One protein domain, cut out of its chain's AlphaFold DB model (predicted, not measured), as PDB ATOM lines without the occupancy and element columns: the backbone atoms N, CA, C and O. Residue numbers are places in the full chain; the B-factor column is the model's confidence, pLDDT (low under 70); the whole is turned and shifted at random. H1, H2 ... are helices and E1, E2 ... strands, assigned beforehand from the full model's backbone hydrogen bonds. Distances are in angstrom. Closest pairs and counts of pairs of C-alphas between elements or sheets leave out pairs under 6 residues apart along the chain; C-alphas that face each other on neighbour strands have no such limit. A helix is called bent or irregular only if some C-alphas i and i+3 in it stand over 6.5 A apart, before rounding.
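Overview. This is residues 2 to 137 of the 210 residues of an uncharacterized protein of Rhodobacteraceae bacterium 4F10 (UniProt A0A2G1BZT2). A small ribbon of two parallel strands, E1 and E2, lies between helices, with H2 and H3, which touch each other at a steep tilt, over one face and H6 over the other. Away from this core, the longest helix, H1, runs by itself along one side, and a long stretch, residues 81 to 98, leads from E2 to H4 at a far end of the model, from which the chain comes back through H5 to H6. The printed part has 136 residues, with six named helices and two named strands in the order H1, H2, E1, H3, E2, H4, H5, H6; the class is mostly helix. The whole is loose, with a radius of gyration of the C-alphas of 18.8 A, and elongated, spanning 60 by 38 by 21 A.

Arrangement. Look first at E1, residues 42 to 47, and E2, residues 75 to 80, which are parallel neighbours with 16 degrees between their directions. Among the C-alphas that face each other are 42 and 75, 4.7 A apart, and 47 and 80, 4.9 A apart. N 45 and O 77 are within hydrogen-bond range at 2.8 A, and so are N 77 and O 43 at 2.9 A. Between the strands runs H3, residues 53 to 67, and E1, H3 and E2 form a strand-helix-strand unit, two parallel neighbour strands with a helix between them along the chain, whose crossover is right-handed. H3 and E2 are near each other, with 8 pairs of C-alphas within 10 A. Find next H2, residues 27 to 37: H2 and H3 touch, H3 with residues 57 to 61 alone, and the closest C-alphas are those of Thr 30 and Tyr 57, 6.0 A apart. Their lines stand at a steep tilt of 65 degrees, the same way. Turn next to H6, residues 125 to 136, whose closest C-alpha pair with E2 is Tyr 79 and Asn 126, 5.6 A apart; H6 and E1 are near each other, with 7 pairs within 10 A. H6 and H5, residues 117 to 123, touch only at the corner by their link, and only just, with 3 pairs of C-alphas within 8 A, the closest being Tyr 121 and Tyr 127 at 6.0 A; they are about perpendicular at 84 degrees. H4, residues 99 to 106, touches no helix. H1, residues 2 to 19, is apart from H2, H3, H4, H5, H6, E1 and E2. Every O i to N i+4 pair is within hydrogen-bond range in H1, H2, H4 and H6, against 8 of 11 in H3 and 2 of 3 in H5.

Along the chain. Find C-alpha 42 at (161.028, 247.666, 196.900); from there E1 runs 15.8 A to C-alpha 47, and E2 covers 16.6 A from C-alpha 75 to 80. H3 runs 23.8 A from residue 53 to 67 and is neither bent nor irregular, but only just: C-alphas 64 and 67 are 6.3 A apart. H2 runs 15.3 A from residue 27 to 37. Go to C-alpha 2 at (194.293, 215.881, 199.452) for H1, which runs 26.4 A to C-alpha 19. H4, residues 99 to 106, and H5, residues 117 to 123, are short. H6 runs 16.6 A from residue 125 to C-alpha 136 at (156.942, 236.107, 191.425).

Size, cuts and confidence. The two C-alphas farthest apart are those of Thr 69 and Thr 107, 60.6 A. The printed part has no cut. The link from E2 to H4, 18 residues, is long; those from H2 to E1, E1 to H3 and H5 to H6 are tight. The mean pLDDT of the printed part is 86.0, and the B-factor column falls under 70 at residues 65 to 73, of which 65 to 67 belong to H3.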
ATOM      1  N   ARG A   2     193.409 214.825 198.871       90.44
ATOM      2  CA  ARG A   2     194.293 215.881 199.452       90.44
ATOM      3  C   ARG A   2     193.927 217.296 198.977       90.44
ATOM      4  O   ARG A   2     193.900 218.210 199.788       90.44
ATOM      5  N   LEU A   3     193.592 217.437 197.693       90.31
ATOM      6  CA  LEU A   3     193.263 218.723 197.073       90.31
ATOM      7  C   LEU A   3     192.042 219.394 197.716       90.31
ATOM      8  O   LEU A   3     192.102 220.576 198.027       90.31
ATOM      9  N   ASN A   4     190.971 218.638 197.987       91.44
ATOM     10  CA  ASN A   4     189.768 219.190 198.619       91.44
ATOM     11  C   ASN A   4     190.078 219.743 200.016       91.44
ATOM     12  O   ASN A   4     189.641 220.836 200.346       91.44
ATOM     13  N   LYS A   5     190.933 219.058 200.793       92.00
ATOM     14  CA  LYS A   5     191.385 219.550 202.106       92.00
ATOM     15  C   LYS A   5     192.188 220.846 201.998       92.00
ATOM     16  O   LYS A   5     191.986 221.761 202.791       92.00
ATOM     17  N   GLU A   6     193.097 220.926 201.028       94.44
ATOM     18  CA  GLU A   6     193.876 222.142 200.767       94.44
ATOM     19  C   GLU A   6     192.960 223.294 200.319       94.44
ATOM     20  O   GLU A   6     193.108 224.417 200.798       94.44
ATOM     21  N   PHE A   7     191.952 223.015 199.490       93.19
ATOM     22  CA  PHE A   7     190.960 224.001 199.067       93.19
ATOM     23  C   PHE A   7     190.103 224.510 200.236       93.19
ATOM     24  O   PHE A   7     189.916 225.721 200.385       93.19
ATOM     25  N   SER A   8     189.657 223.622 201.132       91.69
ATOM     26  CA  SER A   8     188.970 224.017 202.370       91.69
ATOM     27  C   SER A   8     189.849 224.909 203.250       91.69
ATOM     28  O   SER A   8     189.358 225.876 203.831       91.69
ATOM     29  N   HIS A   9     191.155 224.636 203.323       94.38
ATOM     30  CA  HIS A   9     192.086 225.490 204.059       94.38
ATOM     31  C   HIS A   9     192.213 226.885 203.427       94.38
ATOM     32  O   HIS A   9     192.158 227.885 204.140       94.38
ATOM     33  N   VAL A  10     192.281 226.978 202.093       95.06
ATOM     34  CA  VAL A  10     192.264 228.267 201.376       95.06
ATOM     35  C   VAL A  10     190.981 229.051 201.659       95.06
ATOM     36  O   VAL A  10     191.050 230.260 201.867       95.06
ATOM     37  N   LYS A  11     189.819 228.389 201.728       92.88
ATOM     38  CA  LYS A  11     188.545 229.034 202.095       92.88
ATOM     39  C   LYS A  11     188.601 229.669 203.494       92.88
ATOM     40  O   LYS A  11     188.097 230.778 203.670       92.88
ATOM     41  N   ILE A  12     189.236 229.008 204.466       92.88
ATOM     42  CA  ILE A  12     189.431 229.553 205.824       92.88
ATOM     43  C   ILE A  12     190.333 230.789 205.777       92.88
ATOM     44  O   ILE A  12     189.934 231.849 206.253       92.88
ATOM     45  N   LEU A  13     191.497 230.684 205.129       95.31
ATOM     46  CA  LEU A  13     192.435 231.804 204.992       95.31
ATOM     47  C   LEU A  13     191.809 232.996 204.256       95.31
ATOM     48  O   LEU A  13     192.047 234.148 204.611       95.31
ATOM     49  N   LEU A  14     190.972 232.733 203.247       93.75
ATOM     50  CA  LEU A  14     190.211 233.769 202.558       93.75
ATOM     51  C   LEU A  14     189.262 234.482 203.527       93.75
ATOM     52  O   LEU A  14     189.235 235.709 203.545       93.75
ATOM     53  N   LYS A  15     188.506 233.743 204.345       92.94
ATOM     54  CA  LYS A  15     187.586 234.324 205.335       92.94
ATOM     55  C   LYS A  15     188.325 235.184 206.365       92.94
ATOM     56  O   LYS A  15     187.879 236.292 206.671       92.94
ATOM     57  N   GLU A  16     189.469 234.710 206.851       93.69
ATOM     58  CA  GLU A  16     190.348 235.468 207.750       93.69
ATOM     59  C   GLU A  16     190.838 236.756 207.086       93.69
ATOM     60  O   GLU A  16     190.654 237.840 207.638       93.69
ATOM     61  N   TYR A  17     191.374 236.663 205.867       94.75
ATOM     62  CA  TYR A  17     191.834 237.824 205.107       94.75
ATOM     63  C   TYR A  17     190.716 238.850 204.894       94.75
ATOM     64  O   TYR A  17     190.895 240.030 205.196       94.75
ATOM     65  N   LEU A  18     189.545 238.417 204.424       93.19
ATOM     66  CA  LEU A  18     188.411 239.308 204.174       93.19
ATOM     67  C   LEU A  18     187.947 240.029 205.446       93.19
ATOM     68  O   LEU A  18     187.509 241.175 205.367       93.19
ATOM     69  N   SER A  19     188.099 239.397 206.613       91.00
ATOM     70  CA  SER A  19     187.769 239.990 207.915       91.00
ATOM     71  C   SER A  19     188.742 241.095 208.345       91.00
ATOM     72  O   SER A  19     188.401 241.914 209.194       91.00
ATOM     73  N   THR A  20     189.934 241.165 207.742       92.94
ATOM     74  CA  THR A  20     190.912 242.244 207.987       92.94
ATOM     75  C   THR A  20     190.665 243.491 207.132       92.94
ATOM     76  O   THR A  20     191.258 244.542 207.384       92.94
ATOM     77  N   ILE A  21     189.804 243.401 206.113       90.75
ATOM     78  CA  ILE A  21     189.548 244.507 205.187       90.75
ATOM     79  C   ILE A  21     188.715 245.585 205.881       90.75
ATOM     80  O   ILE A  21     187.537 245.400 206.187       90.75
ATOM     81  N   VAL A  22     189.312 246.765 206.049       86.38
ATOM     82  CA  VAL A  22     188.604 247.959 206.518       86.38
ATOM     83  C   VAL A  22     187.893 248.625 205.344       86.38
ATOM     84  O   VAL A  22     188.508 249.019 204.351       86.38
ATOM     85  N   VAL A  23     186.578 248.775 205.468       82.25
ATOM     86  CA  VAL A  23     185.749 249.447 204.466       82.25
ATOM     87  C   VAL A  23     185.805 250.955 204.686       82.25
ATOM     88  O   VAL A  23     185.330 251.465 205.698       82.25
ATOM     89  N   ASN A  24     186.341 251.676 203.703       85.44
ATOM     90  CA  ASN A  24     186.296 253.134 203.670       85.44
ATOM     91  C   ASN A  24     185.119 253.592 202.809       85.44
ATOM     92  O   ASN A  24     185.084 253.337 201.602       85.44
ATOM     93  N   LYS A  25     184.156 254.282 203.425       84.81
ATOM     94  CA  LYS A  25     182.978 254.790 202.719       84.81
ATOM     95  C   LYS A  25     183.367 255.827 201.672       84.81
ATOM     96  O   LYS A  25     184.125 256.759 201.927       84.81
ATOM     97  N   ASN A  26     182.768 255.691 200.496       87.31
ATOM     98  CA  ASN A  26     182.893 256.648 199.407       87.31
ATOM     99  C   ASN A  26     181.586 257.435 199.254       87.31
ATOM    100  O   ASN A  26     180.546 256.852 198.950       87.31
ATOM    101  N   LYS A  27     181.656 258.762 199.403       88.06
ATOM    102  CA  LYS A  27     180.495 259.657 199.303       88.06
ATOM    103  C   LYS A  27     179.754 259.530 197.969       88.06
ATOM    104  O   LYS A  27     178.533 259.592 197.964       88.06
ATOM    105  N   ALA A  28     180.459 259.316 196.857       87.38
ATOM    106  CA  ALA A  28     179.824 259.138 195.551       87.38
ATOM    107  C   ALA A  28     178.951 257.872 195.504       87.38
ATOM    108  O   ALA A  28     177.878 257.891 194.907       87.38
ATOM    109  N   VAL A  29     179.372 256.803 196.187       88.25
ATOM    110  CA  VAL A  29     178.598 255.558 196.304       88.25
ATOM    111  C   VAL A  29     177.382 255.759 197.212       88.25
ATOM    112  O   VAL A  29     176.288 255.319 196.873       88.25
ATOM    113  N   THR A  30     177.524 256.493 198.320       88.00
ATOM    114  CA  THR A  30     176.374 256.871 199.162       88.00
ATOM    115  C   THR A  30     175.353 257.695 198.372       88.00
ATOM    116  O   THR A  30     174.164 257.390 198.393       88.00
ATOM    117  N   THR A  31     175.809 258.703 197.621       87.75
ATOM    118  CA  THR A  31     174.941 259.508 196.749       87.75
ATOM    119  C   THR A  31     174.243 258.646 195.702       87.75
ATOM    120  O   THR A  31     173.055 258.837 195.463       87.75
ATOM    121  N   PHE A  32     174.948 257.678 195.108       88.75
ATOM    122  CA  PHE A  32     174.358 256.736 194.161       88.75
ATOM    123  C   PHE A  32     173.173 255.979 194.774       88.75
ATOM    124  O   PHE A  32     172.094 255.978 194.182       88.75
ATOM    125  N   PHE A  33     173.337 255.379 195.956       88.50
ATOM    126  CA  PHE A  33     172.243 254.648 196.603       88.50
ATOM    127  C   PHE A  33     171.078 255.573 196.951       88.50
ATOM    128  O   PHE A  33     169.938 255.262 196.619       88.50
ATOM    129  N   ASN A  34     171.355 256.753 197.510       85.56
ATOM    130  CA  ASN A  34     170.313 257.725 197.839       85.56
ATOM    131  C   ASN A  34     169.498 258.145 196.609       85.56
ATOM    132  O   ASN A  34     168.276 258.209 196.689       85.56
ATOM    133  N   LEU A  35     170.146 258.410 195.473       86.94
ATOM    134  CA  LEU A  35     169.456 258.836 194.252       86.94
ATOM    135  C   LEU A  35     168.637 257.714 193.609       86.94
ATOM    136  O   LEU A  35     167.546 257.978 193.116       86.94
ATOM    137  N   ASN A  36     169.148 256.482 193.607       88.06
ATOM    138  CA  ASN A  36     168.533 255.385 192.855       88.06
ATOM    139  C   ASN A  36     167.541 254.554 193.676       88.06
ATOM    140  O   ASN A  36     166.662 253.921 193.096       88.06
ATOM    141  N   PHE A  37     167.660 254.541 195.007       87.75
ATOM    142  CA  PHE A  37     166.734 253.795 195.867       87.75
ATOM    143  C   PHE A  37     165.535 254.644 196.286       87.75
ATOM    144  O   PHE A  37     164.461 254.097 196.538       87.75
ATOM    145  N   SER A  38     165.690 255.972 196.355       82.81
ATOM    146  CA  SER A  38     164.601 256.875 196.737       82.81
ATOM    147  C   SER A  38     163.438 256.800 195.748       82.81
ATOM    148  O   SER A  38     163.633 256.845 194.535       82.81
ATOM    149  N   GLY A  39     162.215 256.698 196.272       82.00
ATOM    150  CA  GLY A  39     160.994 256.614 195.463       82.00
ATOM    151  C   GLY A  39     160.699 255.226 194.879       82.00
ATOM    152  O   GLY A  39     159.678 255.060 194.216       82.00
ATOM    153  N   LYS A  40     161.547 254.221 195.132       85.00
ATOM    154  CA  LYS A  40     161.266 252.817 194.794       85.00
ATOM    155  C   LYS A  40     160.454 252.164 195.912       85.00
ATOM    156  O   LYS A  40     160.763 252.353 197.080       85.00
ATOM    157  N   GLN A  41     159.439 251.371 195.569       83.75
ATOM    158  CA  GLN A  41     158.638 250.652 196.571       83.75
ATOM    159  C   GLN A  41     159.448 249.539 197.253       83.75
ATOM    160  O   GLN A  41     159.465 249.429 198.478       83.75
ATOM    161  N   SER A  42     160.158 248.747 196.448       88.75
ATOM    162  CA  SER A  42     161.028 247.666 196.900       88.75
ATOM    163  C   SER A  42     162.336 247.699 196.119       88.75
ATOM    164  O   SER A  42     162.349 248.010 194.925       88.75
ATOM    165  N   VAL A  43     163.435 247.400 196.800       92.06
ATOM    166  CA  VAL A  43     164.772 247.277 196.229       92.06
ATOM    167  C   VAL A  43     165.363 245.956 196.696       92.06
ATOM    168  O   VAL A  43     165.482 245.699 197.893       92.06
ATOM    169  N   ILE A  44     165.773 245.128 195.742       94.44
ATOM    170  CA  ILE A  44     166.440 243.859 196.016       94.44
ATOM    171  C   ILE A  44     167.901 244.014 195.617       94.44
ATOM    172  O   ILE A  44     168.233 244.242 194.455       94.44
ATOM    173  N   VAL A  45     168.778 243.910 196.602       94.31
ATOM    174  CA  VAL A  45     170.221 243.904 196.415       94.31
ATOM    175  C   VAL A  45     170.676 242.456 196.322       94.31
ATOM    176  O   VAL A  45     170.578 241.704 197.287       94.31
ATOM    177  N   VAL A  46     171.210 242.078 195.163       94.12
ATOM    178  CA  VAL A  46     171.863 240.780 194.963       94.12
ATOM    179  C   VAL A  46     173.367 240.967 195.145       94.12
ATOM    180  O   VAL A  46     174.051 241.516 194.277       94.12
ATOM    181  N   ASN A  47     173.891 240.569 196.304       92.38
ATOM    182  CA  ASN A  47     175.281 240.793 196.677       92.38
ATOM    183  C   ASN A  47     176.145 239.550 196.433       92.38
ATOM    184  O   ASN A  47     176.060 238.547 197.141       92.38
ATOM    185  N   PHE A  48     177.048 239.671 195.463       89.31
ATOM    186  CA  PHE A  48     178.061 238.662 195.145       89.31
ATOM    187  C   PHE A  48     179.376 238.855 195.918       89.31
ATOM    188  O   PHE A  48     180.291 238.038 195.792       89.31
ATOM    189  N   ASN A  49     179.519 239.933 196.693       89.19
ATOM    190  CA  ASN A  49     180.713 240.145 197.507       89.19
ATOM    191  C   ASN A  49     180.640 239.306 198.782       89.19
ATOM    192  O   ASN A  49     179.623 239.301 199.464       89.19
ATOM    193  N   TYR A  50     181.766 238.699 199.153       89.00
ATOM    194  CA  TYR A  50     181.917 238.003 200.434       89.00
ATOM    195  C   TYR A  50     181.972 238.959 201.642       89.00
ATOM    196  O   TYR A  50     181.872 238.527 202.786       89.00
ATOM    197  N   THR A  51     182.193 240.259 201.412       90.00
ATOM    198  CA  THR A  51     182.258 241.272 202.471       90.00
ATOM    199  C   THR A  51     180.916 241.968 202.676       90.00
ATOM    200  O   THR A  51     180.137 242.187 201.746       90.00
ATOM    201  N   ASN A  52     180.700 242.446 203.902       88.06
ATOM    202  CA  ASN A  52     179.492 243.174 204.307       88.06
ATOM    203  C   ASN A  52     179.539 244.676 203.976       88.06
ATOM    204  O   ASN A  52     178.839 245.477 204.596       88.06
ATOM    205  N   THR A  53     180.354 245.077 202.993       89.44
ATOM    206  CA  THR A  53     180.564 246.480 202.602       89.44
ATOM    207  C   THR A  53     179.255 247.204 202.301       89.44
ATOM    208  O   THR A  53     179.065 248.338 202.734       89.44
ATOM    209  N   ILE A  54     178.329 246.550 201.595       90.31
ATOM    210  CA  ILE A  54     177.058 247.162 201.196       90.31
ATOM    211  C   ILE A  54     176.172 247.523 202.392       90.31
ATOM    212  O   ILE A  54     175.537 248.574 202.374       90.31
ATOM    213  N   ASN A  55     176.207 246.738 203.475       89.94
ATOM    214  CA  ASN A  55     175.401 246.998 204.670       89.94
ATOM    215  C   ASN A  55     175.721 248.367 205.283       89.94
ATOM    216  O   ASN A  55     174.824 249.034 205.792       89.94
ATOM    217  N   GLN A  56     176.973 248.825 205.177       88.69
ATOM    218  CA  GLN A  56     177.369 250.146 205.667       88.69
ATOM    219  C   GLN A  56     176.776 251.301 204.849       88.69
ATOM    220  O   GLN A  56     176.609 252.400 205.377       88.69
ATOM    221  N   TYR A  57     176.493 251.082 203.564       89.62
ATOM    222  CA  TYR A  57     175.826 252.067 202.713       89.62
ATOM    223  C   TYR A  57     174.311 252.033 202.911       89.62
ATOM    224  O   TYR A  57     173.680 253.085 202.979       89.62
ATOM    225  N   LEU A  58     173.737 250.836 203.068       88.31
ATOM    226  CA  LEU A  58     172.316 250.670 203.368       88.31
ATOM    227  C   LEU A  58     171.947 251.303 204.714       88.31
ATOM    228  O   LEU A  58     170.924 251.975 204.805       88.31
ATOM    229  N   SER A  59     172.797 251.170 205.740       86.19
ATOM    230  CA  SER A  59     172.567 251.824 207.035       86.19
ATOM    231  C   SER A  59     172.488 253.348 206.912       86.19
ATOM    232  O   SER A  59     171.623 253.968 207.526       86.19
ATOM    233  N   ASP A  60     173.355 253.951 206.093       83.19
ATOM    234  CA  ASP A  60     173.363 255.401 205.866       83.19
ATOM    235  C   ASP A  60     172.129 255.850 205.087       83.19
ATOM    236  O   ASP A  60     171.541 256.883 205.414       83.19
ATOM    237  N   PHE A  61     171.716 255.069 204.083       83.94
ATOM    238  CA  PHE A  61     170.471 255.298 203.355       83.94
ATOM    239  C   PHE A  61     169.289 255.311 204.330       83.94
ATOM    240  O   PHE A  61     168.610 256.323 204.448       83.94
ATOM    241  N   PHE A  62     169.108 254.267 205.143       82.00
ATOM    242  CA  PHE A  62     167.999 254.213 206.101       82.00
ATOM    243  C   PHE A  62     168.031 255.334 207.150       82.00
ATOM    244  O   PHE A  62     166.975 255.866 207.509       82.00
ATOM    245  N   PHE A  63     169.221 255.720 207.623       78.50
ATOM    246  CA  PHE A  63     169.375 256.829 208.565       78.50
ATOM    247  C   PHE A  63     169.025 258.175 207.916       78.50
ATOM    248  O   PHE A  63     168.276 258.961 208.490       78.50
ATOM    249  N   SER A  64     169.497 258.432 206.695       71.00
ATOM    250  CA  SER A  64     169.221 259.681 205.971       71.00
ATOM    251  C   SER A  64     167.777 259.779 205.463       71.00
ATOM    252  O   SER A  64     167.186 260.858 205.505       71.00
ATOM    253  N   SER A  65     167.154 258.657 205.096       62.19
ATOM    254  CA  SER A  65     165.731 258.573 204.740       62.19
ATOM    255  C   SER A  65     164.790 258.715 205.938       62.19
ATOM    256  O   SER A  65     163.580 258.830 205.752       62.19
ATOM    257  N   SER A  66     165.297 258.712 207.178       55.62
ATOM    258  CA  SER A  66     164.462 258.890 208.374       55.62
ATOM    259  C   SER A  66     163.897 260.299 208.561       55.62
ATOM    260  O   SER A  66     162.953 260.474 209.330       55.62
ATOM    261  N   SER A  67     164.407 261.257 207.786       51.78
ATOM    262  CA  SER A  67     163.917 262.636 207.697       51.78
ATOM    263  C   SER A  67     162.775 262.824 206.684       51.78
ATOM    264  O   SER A  67     162.184 263.900 206.639       51.78
ATOM    265  N   PHE A  68     162.463 261.812 205.862       53.69
ATOM    266  CA  PHE A  68     161.323 261.819 204.934       53.69
ATOM    267  C   PHE A  68     160.079 261.203 205.599       53.69
ATOM    268  O   PHE A  68     160.183 260.350 206.484       53.69
ATOM    269  N   THR A  69     158.883 261.644 205.199       51.59
ATOM    270  CA  THR A  69     157.604 261.136 205.725       51.59
ATOM    271  C   THR A  69     157.514 259.607 205.578       51.59
ATOM    272  O   THR A  69     157.999 259.034 204.604       51.59
ATOM    273  N   ARG A  70     156.898 258.920 206.561       53.88
ATOM    274  CA  ARG A  70     156.818 257.438 206.655       53.88
ATOM    275  C   ARG A  70     156.280 256.736 205.394       53.88
ATOM    276  O   ARG A  70     156.484 255.535 205.277       53.88
ATOM    277  N   GLU A  71     155.631 257.459 204.483       53.06
ATOM    278  CA  GLU A  71     154.986 256.947 203.267       53.06
ATOM    279  C   GLU A  71     155.933 256.598 202.104       53.06
ATOM    280  O   GLU A  71     155.511 255.889 201.198       53.06
ATOM    281  N   PHE A  72     157.206 257.018 202.118       55.47
ATOM    282  CA  PHE A  72     158.136 256.812 200.987       55.47
ATOM    283  C   PHE A  72     159.400 256.016 201.340       55.47
ATOM    284  O   PHE A  72     160.461 256.223 200.747       55.47
ATOM    285  N   ARG A  73     159.331 255.114 202.324       63.94
ATOM    286  CA  ARG A  73     160.475 254.245 202.631       63.94
ATOM    287  C   ARG A  73     160.503 253.042 201.698       63.94
ATOM    288  O   ARG A  73     159.647 252.170 201.798       63.94
ATOM    289  N   SER A  74     161.527 252.981 200.856       71.62
ATOM    290  CA  SER A  74     161.855 251.786 200.084       71.62
ATOM    291  C   SER A  74     162.161 250.636 201.039       71.62
ATOM    292  O   SER A  74     162.987 250.780 201.947       71.62
ATOM    293  N   VAL A  75     161.519 249.489 200.836       80.56
ATOM    294  CA  VAL A  75     161.929 248.256 201.513       80.56
ATOM    295  C   VAL A  75     163.161 247.731 200.788       80.56
ATOM    296  O   VAL A  75     163.103 247.513 199.582       80.56
ATOM    297  N   VAL A  76     164.285 247.576 201.494       85.19
ATOM    298  CA  VAL A  76     165.525 247.060 200.894       85.19
ATOM    299  C   VAL A  76     165.855 245.698 201.481       85.19
ATOM    300  O   VAL A  76     166.070 245.581 202.687       85.19
ATOM    301  N   TYR A  77     165.940 244.693 200.617       89.06
ATOM    302  CA  TYR A  77     166.417 243.353 200.948       89.06
ATOM    303  C   TYR A  77     167.822 243.161 200.384       89.06
ATOM    304  O   TYR A  77     168.106 243.620 199.280       89.06
ATOM    305  N   ASN A  78     168.707 242.499 201.129       92.31
ATOM    306  CA  ASN A  78     170.068 242.210 200.683       92.31
ATOM    307  C   ASN A  78     170.350 240.709 200.768       92.31
ATOM    308  O   ASN A  78     170.425 240.160 201.865       92.31
ATOM    309  N   TYR A  79     170.532 240.075 199.612       92.81
ATOM    310  CA  TYR A  79     170.793 238.647 199.470       92.81
ATOM    311  C   TYR A  79     172.281 238.405 199.232       92.81
ATOM    312  O   TYR A  79     172.825 238.770 198.188       92.81
ATOM    313  N   PHE A  80     172.945 237.772 200.198       92.31
ATOM    314  CA  PHE A  80     174.344 237.364 200.091       92.31
ATOM    315  C   PHE A  80     174.436 236.010 199.392       92.31
ATOM    316  O   PHE A  80     174.388 234.966 200.039       92.31
ATOM    317  N   ILE A  81     174.583 236.031 198.067       90.19
ATOM    318  CA  ILE A  81     174.592 234.817 197.227       90.19
ATOM    319  C   ILE A  81     175.803 233.928 197.498       90.19
ATOM    320  O   ILE A  81     175.780 232.730 197.238       90.19
ATOM    321  N   HIS A  82     176.880 234.506 198.027       88.44
ATOM    322  CA  HIS A  82     178.058 233.748 198.426       88.44
ATOM    323  C   HIS A  82     178.191 233.559 199.942       88.44
ATOM    324  O   HIS A  82     179.279 233.216 200.412       88.44
ATOM    325  N   GLY A  83     177.125 233.811 200.704       87.44
ATOM    326  CA  GLY A  83     177.204 233.954 202.152       87.44
ATOM    327  C   GLY A  83     177.937 235.229 202.583       87.44
ATOM    328  O   GLY A  83     178.381 236.038 201.761       87.44
ATOM    329  N   ASP A  84     178.053 235.413 203.893       84.88
ATOM    330  CA  ASP A  84     178.745 236.536 204.516       84.88
ATOM    331  C   ASP A  84     179.855 236.073 205.476       84.88
ATOM    332  O   ASP A  84     180.078 234.884 205.702       84.88
ATOM    333  N   LEU A  85     180.581 237.025 206.067       86.12
ATOM    334  CA  LEU A  85     181.664 236.716 207.011       86.12
ATOM    335  C   LEU A  85     181.189 236.018 208.300       86.12
ATOM    336  O   LEU A  85     182.016 235.459 209.021       86.12
ATOM    337  N   ASN A  86     179.889 236.000 208.587       83.69
ATOM    338  CA  ASN A  86     179.308 235.301 209.731       83.69
ATOM    339  C   ASN A  86     178.788 233.903 209.357       83.69
ATOM    340  O   ASN A  86     178.663 233.059 210.243       83.69
ATOM    341  N   SER A  87     178.544 233.627 208.075       83.00
ATOM    342  CA  SER A  87     178.082 232.338 207.556       83.00
ATOM    343  C   SER A  87     179.205 231.525 206.902       83.00
ATOM    344  O   SER A  87     180.380 231.918 206.872       83.00
ATOM    345  N   ASP A  88     178.850 230.352 206.378       84.56
ATOM    346  CA  ASP A  88     179.710 229.642 205.438       84.56
ATOM    347  C   ASP A  88     179.757 230.384 204.100       84.56
ATOM    348  O   ASP A  88     178.734 230.841 203.594       84.56
ATOM    349  N   LEU A  89     180.966 230.518 203.544       88.44
ATOM    350  CA  LEU A  89     181.179 231.183 202.259       88.44
ATOM    351  C   LEU A  89     180.999 230.196 201.101       88.44
ATOM    352  O   LEU A  89     181.660 229.152 201.071       88.44
ATOM    353  N   THR A  90     180.210 230.547 200.092       88.06
ATOM    354  CA  THR A  90     180.137 229.788 198.834       88.06
ATOM    355  C   THR A  90     181.363 230.107 197.979       88.06
ATOM    356  O   THR A  90     181.367 231.003 197.134       88.06
ATOM    357  N   PHE A  91     182.444 229.372 198.230       88.12
ATOM    358  CA  PHE A  91     183.734 229.493 197.557       88.12
ATOM    359  C   PHE A  91     184.026 228.201 196.793       88.12
ATOM    360  O   PHE A  91     184.000 227.127 197.384       88.12
ATOM    361  N   GLY A  92     184.273 228.302 195.488       87.69
ATOM    362  CA  GLY A  92     184.304 227.135 194.608       87.69
ATOM    363  C   GLY A  92     184.293 227.496 193.125       87.69
ATOM    364  O   GLY A  92     184.332 228.675 192.759       87.69
ATOM    365  N   TYR A  93     184.199 226.471 192.284       83.62
ATOM    366  CA  TYR A  93     184.098 226.588 190.828       83.62
ATOM    367  C   TYR A  93     182.648 226.842 190.404       83.62
ATOM    368  O   TYR A  93     181.739 226.194 190.913       83.62
ATOM    369  N   GLY A  94     182.431 227.789 189.491       75.81
ATOM    370  CA  GLY A  94     181.095 228.194 189.028       75.81
ATOM    371  C   GLY A  94     180.862 228.021 187.526       75.81
ATOM    372  O   GLY A  94     179.996 228.700 186.994       75.81
ATOM    373  N   ASP A  95     181.668 227.203 186.839       75.69
ATOM    374  CA  ASP A  95     181.505 226.907 185.404       75.69
ATOM    375  C   ASP A  95     180.980 225.477 185.215       75.69
ATOM    376  O   ASP A  95     181.723 224.534 184.917       75.69
ATOM    377  N   ASP A  96     179.690 225.318 185.479       74.38
ATOM    378  CA  ASP A  96     178.949 224.056 185.478       74.38
ATOM    379  C   ASP A  96     178.448 223.616 184.094       74.38
ATOM    380  O   ASP A  96     177.865 222.542 183.960       74.38
ATOM    381  N   ASP A  97     178.774 224.374 183.047       75.94
ATOM    382  CA  ASP A  97     178.551 223.987 181.649       75.94
ATOM    383  C   ASP A  97     179.836 223.571 180.913       75.94
ATOM    384  O   ASP A  97     179.778 223.096 179.767       75.94
ATOM    385  N   SER A  98     180.995 223.706 181.567       83.75
ATOM    386  CA  SER A  98     182.298 223.343 181.004       83.75
ATOM    387  C   SER A  98     182.395 221.854 180.644       83.75
ATOM    388  O   SER A  98     181.781 220.979 181.265       83.75
ATOM    389  N   GLU A  99     183.194 221.539 179.621       88.94
ATOM    390  CA  GLU A  99     183.444 220.146 179.230       88.94
ATOM    391  C   GLU A  99     184.191 219.385 180.335       88.94
ATOM    392  O   GLU A  99     183.940 218.198 180.563       88.94
ATOM    393  N   GLU A 100     185.040 220.079 181.090       89.88
ATOM    394  CA  GLU A 100     185.729 219.567 182.269       89.88
ATOM    395  C   GLU A 100     184.739 219.160 183.364       89.88
ATOM    396  O   GLU A 100     184.847 218.053 183.896       89.88
ATOM    397  N   TYR A 101     183.738 219.996 183.667       88.69
ATOM    398  CA  TYR A 101     182.686 219.646 184.625       88.69
ATOM    399  C   TYR A 101     181.896 218.414 184.169       88.69
ATOM    400  O   TYR A 101     181.706 217.468 184.941       88.69
ATOM    401  N   LYS A 102     181.487 218.367 182.895       91.25
ATOM    402  CA  LYS A 102     180.773 217.210 182.324       91.25
ATOM    403  C   LYS A 102     181.602 215.928 182.421       91.25
ATOM    404  O   LYS A 102     181.052 214.864 182.722       91.25
ATOM    405  N   LEU A 103     182.913 216.015 182.191       93.19
ATOM    406  CA  LEU A 103     183.835 214.892 182.343       93.19
ATOM    407  C   LEU A 103     183.930 214.443 183.804       93.19
ATOM    408  O   LEU A 103     183.783 213.251 184.069       93.19
ATOM    409  N   MET A 104     184.110 215.375 184.747       92.00
ATOM    410  CA  MET A 104     184.145 215.085 186.186       92.00
ATOM    411  C   MET A 104     182.863 214.387 186.646       92.00
ATOM    412  O   MET A 104     182.935 213.336 187.283       92.00
ATOM    413  N   LYS A 105     181.692 214.891 186.238       90.50
ATOM    414  CA  LYS A 105     180.386 214.298 186.559       90.50
ATOM    415  C   LYS A 105     180.242 212.872 186.021       90.50
ATOM    416  O   LYS A 105     179.759 211.994 186.732       90.50
ATOM    417  N   LYS A 106     180.721 212.601 184.799       93.88
ATOM    418  CA  LYS A 106     180.711 211.252 184.196       93.88
ATOM    419  C   LYS A 106     181.562 210.229 184.950       93.88
ATOM    420  O   LYS A 106     181.313 209.036 184.804       93.88
ATOM    421  N   THR A 107     182.548 210.655 185.741       94.12
ATOM    422  CA  THR A 107     183.383 209.716 186.512       94.12
ATOM    423  C   THR A 107     182.639 209.031 187.661       94.12
ATOM    424  O   THR A 107     183.123 208.014 188.155       94.12
ATOM    425  N   GLY A 108     181.505 209.589 188.111       91.38
ATOM    426  CA  GLY A 108     180.756 209.095 189.271       91.38
ATOM    427  C   GLY A 108     181.495 209.232 190.608       91.38
ATOM    428  O   GLY A 108     181.137 208.556 191.567       91.38
ATOM    429  N   ARG A 109     182.558 210.048 190.674       91.75
ATOM    430  CA  ARG A 109     183.321 210.297 191.904       91.75
ATOM    431  C   ARG A 109     182.909 211.623 192.533       91.75
ATOM    432  O   ARG A 109     183.288 212.682 192.035       91.75
ATOM    433  N   ASP A 110     182.221 211.548 193.666       91.00
ATOM    434  CA  ASP A 110     181.706 212.721 194.386       91.00
ATOM    435  C   ASP A 110     182.812 213.706 194.798       91.00
ATOM    436  O   ASP A 110     182.608 214.918 194.767       91.00
ATOM    437  N   GLU A 111     184.024 213.211 195.087       91.88
ATOM    438  CA  GLU A 111     185.176 214.051 195.452       91.88
ATOM    439  C   GLU A 111     185.523 215.106 194.382       91.88
ATOM    440  O   GLU A 111     186.119 216.130 194.710       91.88
ATOM    441  N   TYR A 112     185.182 214.881 193.108       90.94
ATOM    442  CA  TYR A 112     185.418 215.867 192.047       90.94
ATOM    443  C   TYR A 112     184.358 216.966 192.002       90.94
ATOM    444  O   TYR A 112     184.606 218.015 191.418       90.94
ATOM    445  N   LEU A 113     183.199 216.742 192.616       90.12
ATOM    446  CA  LEU A 113     182.067 217.665 192.600       90.12
ATOM    447  C   LEU A 113     181.971 218.512 193.880       90.12
ATOM    448  O   LEU A 113     181.297 219.538 193.874       90.12
ATOM    449  N   GLU A 114     182.696 218.133 194.938       89.06
ATOM    450  CA  GLU A 114     182.618 218.699 196.297       89.06
ATOM    451  C   GLU A 114     182.776 220.231 196.374       89.06
ATOM    452  O   GLU A 114     182.181 220.858 197.240       89.06
ATOM    453  N   ASN A 115     183.549 220.845 195.470       89.00
ATOM    454  CA  ASN A 115     183.839 222.288 195.485       89.00
ATOM    455  C   ASN A 115     183.178 223.065 194.328       89.00
ATOM    456  O   ASN A 115     183.621 224.166 193.983       89.00
ATOM    457  N   PHE A 116     182.148 222.503 193.688       87.94
ATOM    458  CA  PHE A 116     181.346 223.222 192.696       87.94
ATOM    459  C   PHE A 116     180.226 224.015 193.375       87.94
ATOM    460  O   PHE A 116     179.428 223.476 194.140       87.94
ATOM    461  N   LYS A 117     180.138 225.309 193.051       85.69
ATOM    462  CA  LYS A 117     179.162 226.238 193.635       85.69
ATOM    463  C   LYS A 117     177.718 225.833 193.366       85.69
ATOM    464  O   LYS A 117     176.884 226.048 194.235       85.69
ATOM    465  N   THR A 118     177.442 225.198 192.227       82.44
ATOM    466  CA  THR A 118     176.102 224.731 191.848       82.44
ATOM    467  C   THR A 118     175.458 223.881 192.945       82.44
ATOM    468  O   THR A 118     174.284 224.067 193.243       82.44
ATOM    469  N   PHE A 119     176.219 223.004 193.611       84.50
ATOM    470  CA  PHE A 119     175.685 222.184 194.705       84.50
ATOM    471  C   PHE A 119     175.482 222.981 195.995       84.50
ATOM    472  O   PHE A 119     174.504 222.756 196.699       84.50
ATOM    473  N   HIS A 120     176.340 223.964 196.273       82.75
ATOM    474  CA  HIS A 120     176.140 224.867 197.406       82.75
ATOM    475  C   HIS A 120     174.893 225.746 197.234       82.75
ATOM    476  O   HIS A 120     174.147 225.935 198.191       82.75
ATOM    477  N   TYR A 121     174.608 226.232 196.021       82.50
ATOM    478  CA  TYR A 121     173.399 227.019 195.749       82.50
ATOM    479  C   TYR A 121     172.105 226.225 195.948       82.50
ATOM    480  O   TYR A 121     171.092 226.807 196.331       82.50
ATOM    481  N   LEU A 122     172.133 224.899 195.761       78.56
ATOM    482  CA  LEU A 122     170.983 224.042 196.067       78.56
ATOM    483  C   LEU A 122     170.642 224.029 197.556       78.56
ATOM    484  O   LEU A 122     169.485 223.791 197.894       78.56
ATOM    485  N   GLU A 123     171.618 224.272 198.432       80.19
ATOM    486  CA  GLU A 123     171.473 224.257 199.890       80.19
ATOM    487  C   GLU A 123     171.267 225.666 200.480       80.19
ATOM    488  O   GLU A 123     170.664 225.797 201.550       80.19
ATOM    489  N   ASP A 124     171.670 226.710 199.751       83.69
ATOM    490  CA  ASP A 124     171.644 228.113 200.172       83.69
ATOM    491  C   ASP A 124     170.220 228.710 200.209       83.69
ATOM    492  O   ASP A 124     169.512 228.804 199.202       83.69
ATOM    493  N   ASN A 125     169.801 229.160 201.399       86.38
ATOM    494  CA  ASN A 125     168.513 229.826 201.604       86.38
ATOM    495  C   ASN A 125     168.396 231.149 200.837       86.38
ATOM    496  O   ASN A 125     167.344 231.403 200.256       86.38
ATOM    497  N   ASN A 126     169.454 231.967 200.808       89.75
ATOM    498  CA  ASN A 126     169.435 233.265 200.130       89.75
ATOM    499  C   ASN A 126     169.249 233.081 198.625       89.75
ATOM    500  O   ASN A 126     168.517 233.845 198.000       89.75
ATOM    501  N   TYR A 127     169.901 232.068 198.047       89.31
ATOM    502  CA  TYR A 127     169.743 231.738 196.633       89.31
ATOM    503  C   TYR A 127     168.299 231.319 196.328       89.31
ATOM    504  O   TYR A 127     167.661 231.909 195.458       89.31
ATOM    505  N   ARG A 128     167.752 230.346 197.073       88.31
ATOM    506  CA  ARG A 128     166.379 229.853 196.851       88.31
ATOM    507  C   ARG A 128     165.321 230.939 197.039       88.31
ATOM    508  O   ARG A 128     164.390 231.023 196.243       88.31
ATOM    509  N   GLU A 129     165.461 231.762 198.073       92.00
ATOM    510  CA  GLU A 129     164.539 232.867 198.331       92.00
ATOM    511  C   GLU A 129     164.597 233.909 197.208       92.00
ATOM    512  O   GLU A 129     163.551 234.333 196.720       92.00
ATOM    513  N   LEU A 130     165.799 234.256 196.728       92.94
ATOM    514  CA  LEU A 130     165.951 235.159 195.589       92.94
ATOM    515  C   LEU A 130     165.267 234.611 194.332       92.94
ATOM    516  O   LEU A 130     164.529 235.354 193.690       92.94
ATOM    517  N   ILE A 131     165.485 233.338 193.982       91.50
ATOM    518  CA  ILE A 131     164.830 232.722 192.817       91.50
ATOM    519  C   ILE A 131     163.308 232.782 192.965       91.50
ATOM    520  O   ILE A 131     162.634 233.258 192.057       91.50
ATOM    521  N   SER A 132     162.767 232.413 194.130       91.81
ATOM    522  CA  SER A 132     161.321 232.479 194.384       91.81
ATOM    523  C   SER A 132     160.758 233.898 194.236       91.81
ATOM    524  O   SER A 132     159.668 234.083 193.689       91.81
ATOM    525  N   ILE A 133     161.503 234.916 194.671       92.50
ATOM    526  CA  ILE A 133     161.115 236.316 194.480       92.50
ATOM    527  C   ILE A 133     161.144 236.685 192.995       92.50
ATOM    528  O   ILE A 133     160.164 237.228 192.492       92.50
ATOM    529  N   LEU A 134     162.229 236.377 192.278       92.00
ATOM    530  CA  LEU A 134     162.355 236.658 190.841       92.00
ATOM    531  C   LEU A 134     161.259 235.964 190.020       92.00
ATOM    532  O   LEU A 134     160.739 236.541 189.060       92.00
ATOM    533  N   GLU A 135     160.863 234.753 190.405       91.25
ATOM    534  CA  GLU A 135     159.750 234.015 189.808       91.25
ATOM    535  C   GLU A 135     158.417 234.758 189.958       91.25
ATOM    536  O   GLU A 135     157.673 234.850 188.980       91.25
ATOM    537  N   GLY A 136     158.158 235.343 191.131       91.12
ATOM    538  CA  GLY A 136     156.942 236.107 191.425       91.12
ATOM    539  C   GLY A 136     156.928 237.553 190.912       91.12
ATOM    540  O   GLY A 136     155.874 238.187 190.919       91.12
ATOM    541  N   LEU A 137     158.068 238.101 190.478       91.12
ATOM    542  CA  LEU A 137     158.136 239.447 189.904       91.12
ATOM    543  C   LEU A 137     157.724 239.446 188.426       91.12
ATOM    544  O   LEU A 137     158.242 238.672 187.624       91.12
TER     545      LEU A 137